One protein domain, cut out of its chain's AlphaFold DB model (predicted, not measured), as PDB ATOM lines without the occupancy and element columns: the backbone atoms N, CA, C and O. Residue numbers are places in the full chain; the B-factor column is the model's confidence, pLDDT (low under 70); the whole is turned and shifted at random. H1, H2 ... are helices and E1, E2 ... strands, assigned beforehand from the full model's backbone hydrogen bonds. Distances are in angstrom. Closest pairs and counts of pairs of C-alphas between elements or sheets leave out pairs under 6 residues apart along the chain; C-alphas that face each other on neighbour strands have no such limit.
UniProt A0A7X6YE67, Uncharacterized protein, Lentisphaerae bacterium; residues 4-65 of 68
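What this domain is: This is residues 4 to 65 of the 68 residues of an uncharacterized protein of Lentisphaerae bacterium (UniProt A0A7X6YE67). A small head, the two-stranded hairpin of E1 and E2 with the short helix H3, sits at one end of a single long helix, H2, and a shorter helix, H1, lies across the other end. H2 makes the long axis, and its residues 27 to 45 stand free between the two ends. The printed part has 62 residues with three named helices and two named strands, in the order H1, H2, E1, E2, H3; the sheet is E1 - E2, antiparallel, and the class is mostly helix. The whole is extended, with a radius of gyration of the C-alphas of 21.1 A and spans of 58 by 18 by 14 A.

Where its parts are: Look first at strand E1, residues 53 to 55, and strand E2, residues 58 to 60. Before them, find C-alpha 20 at (240.508, 233.784, 203.146); from there H2 runs 46.3 A to C-alpha 51 at (265.633, 225.846, 241.235). H1, residues 4 to 15, begins at C-alpha 4, (231.284, 243.833, 207.794), and is 17.0 A long. H3 is residues 62 to 65.

How they stand to each other: In the hairpin of E1 and E2, find N 53 and O 60 at 2.8 A and N 55 and O 58 at 2.9 A, within hydrogen-bond range. H3 is close to H2 but not clearly touching; their closest C-alphas, of Leu 49 and Arg 62, are 5.5 A apart. At the far end, residues 9 to 14 of H1 touch residues 20 to 23 of H2, about perpendicular at 88 degrees, with the closest C-alphas, of Ala 13 and Leu 20, 5.2 A apart. H1 and H3 are apart. In H1 and H2 every O i to N i+4 pair is within hydrogen-bond range; H3 is too short for such a pair.

The domain as a whole: The C-alphas farthest apart, of Glu 4 and Gly 57, are 59.7 A apart. The printed part has no cut, and its four links are tight. The mean pLDDT of the printed part is 77.3; look for values under 70 at residues 35 to 42, 44 to 45, 48 to 56 and 58 to 65 of this model.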
ATOM      1  N   GLU A   4     230.246 242.807 207.842       89.12
ATOM      2  CA  GLU A   4     231.284 243.833 207.794       89.12
ATOM      3  C   GLU A   4     232.649 243.224 208.119       89.12
ATOM      4  O   GLU A   4     233.600 243.367 207.344       89.12
ATOM      5  N   LEU A   5     232.700 242.410 209.177       87.12
ATOM      6  CA  LEU A   5     233.888 241.648 209.550       87.12
ATOM      7  C   LEU A   5     234.353 240.739 208.403       87.12
ATOM      8  O   LEU A   5     235.527 240.729 208.046       87.12
ATOM      9  N   MET A   6     233.442 240.005 207.757       90.69
ATOM     10  CA  MET A   6     233.802 239.142 206.625       90.69
ATOM     11  C   MET A   6     234.350 239.917 205.424       90.69
ATOM     12  O   MET A   6     235.189 239.387 204.689       90.69
ATOM     13  N   ARG A   7     233.898 241.158 205.212       91.44
ATOM     14  CA  ARG A   7     234.443 242.030 204.170       91.44
ATOM     15  C   ARG A   7     235.873 242.434 204.504       91.44
ATOM     16  O   ARG A   7     236.750 242.286 203.655       91.44
ATOM     17  N   GLU A   8     236.122 242.874 205.734       90.94
ATOM     18  CA  GLU A   8     237.463 243.255 206.179       90.94
ATOM     19  C   GLU A   8     238.449 242.083 206.085       90.94
ATOM     20  O   GLU A   8     239.518 242.219 205.486       90.94
ATOM     21  N   LEU A   9     238.075 240.904 206.592       91.06
ATOM     22  CA  LEU A   9     238.948 239.726 206.569       91.06
ATOM     23  C   LEU A   9     239.307 239.305 205.136       91.06
ATOM     24  O   LEU A   9     240.436 238.890 204.874       91.06
ATOM     25  N   ARG A  10     238.373 239.441 204.183       91.44
ATOM     26  CA  ARG A  10     238.650 239.184 202.761       91.44
ATOM     27  C   ARG A  10     239.647 240.176 202.181       91.44
ATOM     28  O   ARG A  10     240.550 239.742 201.474       91.44
ATOM     29  N   HIS A  11     239.513 241.466 202.486       93.25
ATOM     30  CA  HIS A  11     240.481 242.471 202.043       93.25
ATOM     31  C   HIS A  11     241.884 242.162 202.574       93.25
ATOM     32  O   HIS A  11     242.823 242.057 201.790       93.25
ATOM     33  N   ARG A  12     242.005 241.872 203.873       91.00
ATOM     34  CA  ARG A  12     243.284 241.507 204.504       91.00
ATOM     35  C   ARG A  12     243.908 240.243 203.903       91.00
ATOM     36  O   ARG A  12     245.123 240.176 203.733       91.00
ATOM     37  N   ALA A  13     243.093 239.242 203.569       92.81
ATOM     38  CA  ALA A  13     243.575 238.027 202.918       92.81
ATOM     39  C   ALA A  13     244.128 238.308 201.508       92.81
ATOM     40  O   ALA A  13     245.167 237.759 201.137       92.81
ATOM     41  N   VAL A  14     243.469 239.193 200.750       94.00
ATOM     42  CA  VAL A  14     243.927 239.634 199.424       94.00
ATOM     43  C   VAL A  14     245.239 240.416 199.520       94.00
ATOM     44  O   VAL A  14     246.143 240.142 198.729       94.00
ATOM     45  N   ASP A  15     245.382 241.307 200.504       94.00
ATOM     46  CA  ASP A  15     246.624 242.064 200.738       94.00
ATOM     47  C   ASP A  15     247.823 241.129 200.972       94.00
ATOM     48  O   ASP A  15     248.923 241.364 200.472       94.00
ATOM     49  N   GLU A  16     247.601 240.014 201.674       92.50
ATOM     50  CA  GLU A  16     248.613 238.977 201.912       92.50
ATOM     51  C   GLU A  16     248.732 237.942 200.770       92.50
ATOM     52  O   GLU A  16     249.473 236.966 200.907       92.50
ATOM     53  N   ARG A  17     248.034 238.128 199.637       93.81
ATOM     54  CA  ARG A  17     247.981 237.197 198.488       93.81
ATOM     55  C   ARG A  17     247.561 235.769 198.861       93.81
ATOM     56  O   ARG A  17     248.058 234.794 198.296       93.81
ATOM     57  N   LYS A  18     246.639 235.633 199.812       90.94
ATOM     58  CA  LYS A  18     246.138 234.346 200.310       90.94
ATOM     59  C   LYS A  18     244.640 234.209 200.066       90.94
ATOM     60  O   LYS A  18     243.906 235.187 199.957       90.94
ATOM     61  N   SER A  19     244.161 232.966 200.035       94.69
ATOM     62  CA  SER A  19     242.731 232.719 200.208       94.69
ATOM     63  C   SER A  19     242.314 233.087 201.636       94.69
ATOM     64  O   SER A  19     243.114 233.006 202.571       94.69
ATOM     65  N   LEU A  20     241.042 233.449 201.823       90.12
ATOM     66  CA  LEU A  20     240.508 233.784 203.146       90.12
ATOM     67  C   LEU A  20     240.738 232.654 204.163       90.12
ATOM     68  O   LEU A  20     241.144 232.909 205.291       90.12
ATOM     69  N   SER A  21     240.517 231.401 203.760       90.81
ATOM     70  CA  SER A  21     240.711 230.234 204.626       90.81
ATOM     71  C   SER A  21     242.175 230.025 205.017       90.81
ATOM     72  O   SER A  21     242.455 229.737 206.182       90.81
ATOM     73  N   ALA A  22     243.112 230.207 204.082       88.75
ATOM     74  CA  ALA A  22     244.541 230.119 204.373       88.75
ATOM     75  C   ALA A  22     244.977 231.229 205.337       88.75
ATOM     76  O   ALA A  22     245.658 230.960 206.323       88.75
ATOM     77  N   TRP A  23     244.509 232.458 205.108       93.31
ATOM     78  CA  TRP A  23     244.807 233.595 205.972       93.31
ATOM     79  C   TRP A  23     244.273 233.399 207.399       93.31
ATOM     80  O   TRP A  23     245.019 233.570 208.361       93.31
ATOM     81  N   ILE A  24     243.018 232.958 207.551       90.81
ATOM     82  CA  ILE A  24     242.430 232.658 208.868       90.81
ATOM     83  C   ILE A  24     243.227 231.554 209.573       90.81
ATOM     84  O   ILE A  24     243.543 231.683 210.753       90.81
ATOM     85  N   THR A  25     243.592 230.492 208.851       91.19
ATOM     86  CA  THR A  25     244.378 229.383 209.411       91.19
ATOM     87  C   THR A  25     245.735 229.862 209.928       91.19
ATOM     88  O   THR A  25     246.153 229.464 211.013       91.19
ATOM     89  N   ASP A  26     246.410 230.746 209.192       88.94
ATOM     90  CA  ASP A  26     247.687 231.318 209.617       88.94
ATOM     91  C   ASP A  26     247.544 232.185 210.869       88.94
ATOM     92  O   ASP A  26     248.357 232.064 211.786       88.94
ATOM     93  N   LYS A  27     246.501 233.024 210.952       88.88
ATOM     94  CA  LYS A  27     246.246 233.830 212.156       88.88
ATOM     95  C   LYS A  27     245.910 232.952 213.360       88.88
ATOM     96  O   LYS A  27     246.450 233.192 214.433       88.88
ATOM     97  N   LEU A  28     245.110 231.899 213.186       86.12
ATOM     98  CA  LEU A  28     244.822 230.941 214.259       86.12
ATOM     99  C   LEU A  28     246.090 230.225 214.736       86.12
ATOM    100  O   LEU A  28     246.327 230.137 215.936       86.12
ATOM    101  N   ARG A  29     246.950 229.772 213.815       82.31
ATOM    102  CA  ARG A  29     248.248 229.177 214.175       82.31
ATOM    103  C   ARG A  29     249.149 230.159 214.909       82.31
ATOM    104  O   ARG A  29     249.862 229.752 215.815       82.31
ATOM    105  N   PHE A  30     249.151 231.424 214.500       82.31
ATOM    106  CA  PHE A  30     249.925 232.463 215.165       82.31
ATOM    107  C   PHE A  30     249.456 232.674 216.607       82.31
ATOM    108  O   PHE A  30     250.288 232.652 217.507       82.31
ATOM    109  N   VAL A  31     248.143 232.793 216.829       77.75
ATOM    110  CA  VAL A  31     247.551 232.948 218.169       77.75
ATOM    111  C   VAL A  31     247.870 231.742 219.052       77.75
ATOM    112  O   VAL A  31     248.421 231.914 220.131       77.75
ATOM    113  N   VAL A  32     247.634 230.522 218.561       76.62
ATOM    114  CA  VAL A  32     247.931 229.293 219.318       76.62
ATOM    115  C   VAL A  32     249.415 229.208 219.681       76.62
ATOM    116  O   VAL A  32     249.755 228.923 220.822       76.62
ATOM    117  N   ARG A  33     250.319 229.531 218.749       74.81
ATOM    118  CA  ARG A  33     251.764 229.547 219.031       74.81
ATOM    119  C   ARG A  33     252.166 230.607 220.053       74.81
ATOM    120  O   ARG A  33     253.124 230.388 220.785       74.81
ATOM    121  N   GLN A  34     251.499 231.760 220.078       71.88
ATOM    122  CA  GLN A  34     251.747 232.784 221.094       71.88
ATOM    123  C   GLN A  34     251.271 232.340 222.478       71.88
ATOM    124  O   GLN A  34     251.974 232.587 223.460       71.88
ATOM    125  N   ASP A  35     250.132 231.656 222.552       65.44
ATOM    126  CA  ASP A  35     249.628 231.084 223.799       65.44
ATOM    127  C   ASP A  35     250.565 229.987 224.321       65.44
ATOM    128  O   ASP A  35     250.953 230.027 225.490       65.44
ATOM    129  N   ASP A  36     251.020 229.083 223.447       67.50
ATOM    130  CA  ASP A  36     251.991 228.038 223.794       67.50
ATOM    131  C   ASP A  36     253.319 228.648 224.267       67.50
ATOM    132  O   ASP A  36     253.821 228.301 225.333       67.50
ATOM    133  N   ALA A  37     253.854 229.640 223.545       62.91
ATOM    134  CA  ALA A  37     255.095 230.316 223.928       62.91
ATOM    135  C   ALA A  37     254.976 231.050 225.275       62.91
ATOM    136  O   ALA A  37     255.933 231.096 226.049       62.91
ATOM    137  N   THR A  38     253.806 231.615 225.577       65.56
ATOM    138  CA  THR A  38     253.546 232.288 226.856       65.56
ATOM    139  C   THR A  38     253.399 231.277 227.994       65.56
ATOM    140  O   THR A  38     253.908 231.504 229.094       65.56
ATOM    141  N   ALA A  39     252.734 230.147 227.742       66.25
ATOM    142  CA  ALA A  39     252.611 229.056 228.701       66.25
ATOM    143  C   ALA A  39     253.975 228.417 229.013       66.25
ATOM    144  O   ALA A  39     254.294 228.207 230.187       66.25
ATOM    145  N   ASP A  40     254.802 228.197 227.992       69.62
ATOM    146  CA  ASP A  40     256.152 227.652 228.129       69.62
ATOM    147  C   ASP A  40     257.077 228.627 228.862       69.62
ATOM    148  O   ASP A  40     257.694 228.250 229.857       69.62
ATOM    149  N   ALA A  41     257.087 229.913 228.489       65.56
ATOM    150  CA  ALA A  41     257.870 230.931 229.194       65.56
ATOM    151  C   ALA A  41     257.468 231.057 230.674       65.56
ATOM    152  O   ALA A  41     258.317 231.238 231.552       65.56
ATOM    153  N   ARG A  42     256.171 230.921 230.983       69.19
ATOM    154  CA  ARG A  42     255.672 230.906 232.363       69.19
ATOM    155  C   ARG A  42     256.153 229.671 233.123       69.19
ATOM    156  O   ARG A  42     256.548 229.793 234.284       69.19
ATOM    157  N   LYS A  43     256.111 228.496 232.496       71.75
ATOM    158  CA  LYS A  43     256.578 227.237 233.088       71.75
ATOM    159  C   LYS A  43     258.082 227.274 233.347       71.75
ATOM    160  O   LYS A  43     258.509 226.941 234.451       71.75
ATOM    161  N   ASP A  44     258.863 227.754 232.390       67.88
ATOM    162  CA  ASP A  44     260.311 227.907 232.523       67.88
ATOM    163  C   ASP A  44     260.673 228.922 233.610       67.88
ATOM    164  O   ASP A  44     261.552 228.665 234.434       67.88
ATOM    165  N   GLY A  45     259.937 230.036 233.690       67.44
ATOM    166  CA  GLY A  45     260.067 231.005 234.775       67.44
ATOM    167  C   GLY A  45     259.783 230.398 236.153       67.44
ATOM    168  O   GLY A  45     260.530 230.647 237.098       67.44
ATOM    169  N   LEU A  46     258.752 229.557 236.280       71.88
ATOM    170  CA  LEU A  46     258.449 228.848 237.530       71.88
ATOM    171  C   LEU A  46     259.548 227.850 237.907       71.88
ATOM    172  O   LEU A  46     260.014 227.867 239.044       71.88
ATOM    173  N   VAL A  47     260.020 227.046 236.952       74.00
ATOM    174  CA  VAL A  47     261.125 226.098 237.168       74.00
ATOM    175  C   VAL A  47     262.403 226.829 237.589       74.00
ATOM    176  O   VAL A  47     263.131 226.353 238.461       74.00
ATOM    177  N   LEU A  48     262.685 227.993 237.000       66.19
ATOM    178  CA  LEU A  48     263.830 228.824 237.369       66.19
ATOM    179  C   LEU A  48     263.700 229.366 238.803       66.19
ATOM    180  O   LEU A  48     264.669 229.340 239.563       66.19
ATOM    181  N   LEU A  49     262.506 229.819 239.190       65.81
ATOM    182  CA  LEU A  49     262.222 230.309 240.542       65.81
ATOM    183  C   LEU A  49     262.298 229.198 241.605       65.81
ATOM    184  O   LEU A  49     262.742 229.464 242.725       65.81
ATOM    185  N   GLU A  50     261.895 227.973 241.260       66.56
ATOM    186  CA  GLU A  50     261.994 226.787 242.125       66.56
ATOM    187  C   GLU A  50     263.438 226.299 242.283       66.56
ATOM    188  O   GLU A  50     263.875 226.013 243.396       66.56
ATOM    189  N   LYS A  51     264.213 226.247 241.193       68.62
ATOM    190  CA  LYS A  51     265.633 225.846 241.235       68.62
ATOM    191  C   LYS A  51     266.528 226.888 241.906       68.62
ATOM    192  O   LYS A  51     267.623 226.562 242.366       68.62
ATOM    193  N   GLY A  52     266.049 228.125 241.979       62.25
ATOM    194  CA  GLY A  52     266.767 229.257 242.527       62.25
ATOM    195  C   GLY A  52     267.753 229.856 241.533       62.25
ATOM    196  O   GLY A  52     268.401 229.172 240.741       62.25
ATOM    197  N   VAL A  53     267.877 231.176 241.589       66.88
ATOM    198  CA  VAL A  53     268.758 231.949 240.717       66.88
ATOM    199  C   VAL A  53     270.050 232.236 241.471       66.88
ATOM    200  O   VAL A  53     270.022 232.653 242.630       66.88
ATOM    201  N   ARG A  54     271.204 232.011 240.832       63.97
ATOM    202  CA  ARG A  54     272.492 232.422 241.401       63.97
ATOM    203  C   ARG A  54     272.651 233.932 241.273       63.97
ATOM    204  O   ARG A  54     272.831 234.443 240.172       63.97
ATOM    205  N   LEU A  55     272.636 234.625 242.404       66.06
ATOM    206  CA  LEU A  55     272.880 236.060 242.507       66.06
ATOM    207  C   LEU A  55     274.091 236.266 243.421       66.06
ATOM    208  O   LEU A  55     274.113 235.779 244.547       66.06
ATOM    209  N   GLY A  56     275.142 236.924 242.922       68.56
ATOM    210  CA  GLY A  56     276.336 237.226 243.726       68.56
ATOM    211  C   GLY A  56     277.078 235.999 244.285       68.56
ATOM    212  O   GLY A  56     277.700 236.094 245.337       68.56
ATOM    213  N   GLY A  57     276.997 234.838 243.620       70.31
ATOM    214  CA  GLY A  57     277.646 233.593 244.063       70.31
ATOM    215  C   GLY A  57     276.824 232.735 245.034       70.31
ATOM    216  O   GLY A  57     277.250 231.631 245.370       70.31
ATOM    217  N   GLN A  58     275.630 233.181 245.432       63.00
ATOM    218  CA  GLN A  58     274.706 232.424 246.280       63.00
ATOM    219  C   GLN A  58     273.445 232.042 245.496       63.00
ATOM    220  O   GLN A  58     272.949 232.817 244.681       63.00
ATOM    221  N   THR A  59     272.929 230.829 245.711       68.62
ATOM    222  CA  THR A  59     271.669 230.380 245.100       68.62
ATOM    223  C   THR A  59     270.493 230.901 245.925       68.62
ATOM    224  O   THR A  59     270.304 230.493 247.075       68.62
ATOM    225  N   CYS A  60     269.697 231.789 245.335       61.78
ATOM    226  CA  CYS A  60     268.494 232.352 245.937       61.78
ATOM    227  C   CYS A  60     267.254 231.672 245.350       61.78
ATOM    228  O   CYS A  60     266.929 231.861 244.181       61.78
ATOM    229  N   VAL A  61     266.565 230.878 246.166       67.38
ATOM    230  CA  VAL A  61     265.257 230.281 245.847       67.38
ATOM    231  C   VAL A  61     264.126 231.243 246.214       67.38
ATOM    232  O   VAL A  61     264.298 232.078 247.103       67.38
ATOM    233  N   ARG A  62     262.969 231.129 245.545       62.94
ATOM    234  CA  ARG A  62     261.801 232.020 245.717       62.94
ATOM    235  C   ARG A  62     261.415 232.279 247.180       62.94
ATOM    236  O   ARG A  62     261.095 233.411 247.525       62.94
ATOM    237  N   GLU A  63     261.488 231.258 248.028       61.97
ATOM    238  CA  GLU A  63     261.167 231.335 249.462       61.97
ATOM    239  C   GLU A  63     262.050 232.342 250.218       61.97
ATOM    240  O   GLU A  63     261.585 232.991 251.141       61.97
ATOM    241  N   LYS A  64     263.298 232.553 249.777       58.25
ATOM    242  CA  LYS A  64     264.217 233.543 250.366       58.25
ATOM    243  C   LYS A  64     264.041 234.960 249.819       58.25
ATOM    244  O   LYS A  64     264.590 235.896 250.392       58.25
ATOM    245  N   LEU A  65     263.351 235.121 248.688       57.59
ATOM    246  CA  LEU A  65     263.142 236.422 248.036       57.59
ATOM    247  C   LEU A  65     261.881 237.140 248.533       57.59
ATOM    248  O   LEU A  65     261.816 238.357 248.421       57.59
TER     249      LEU A  65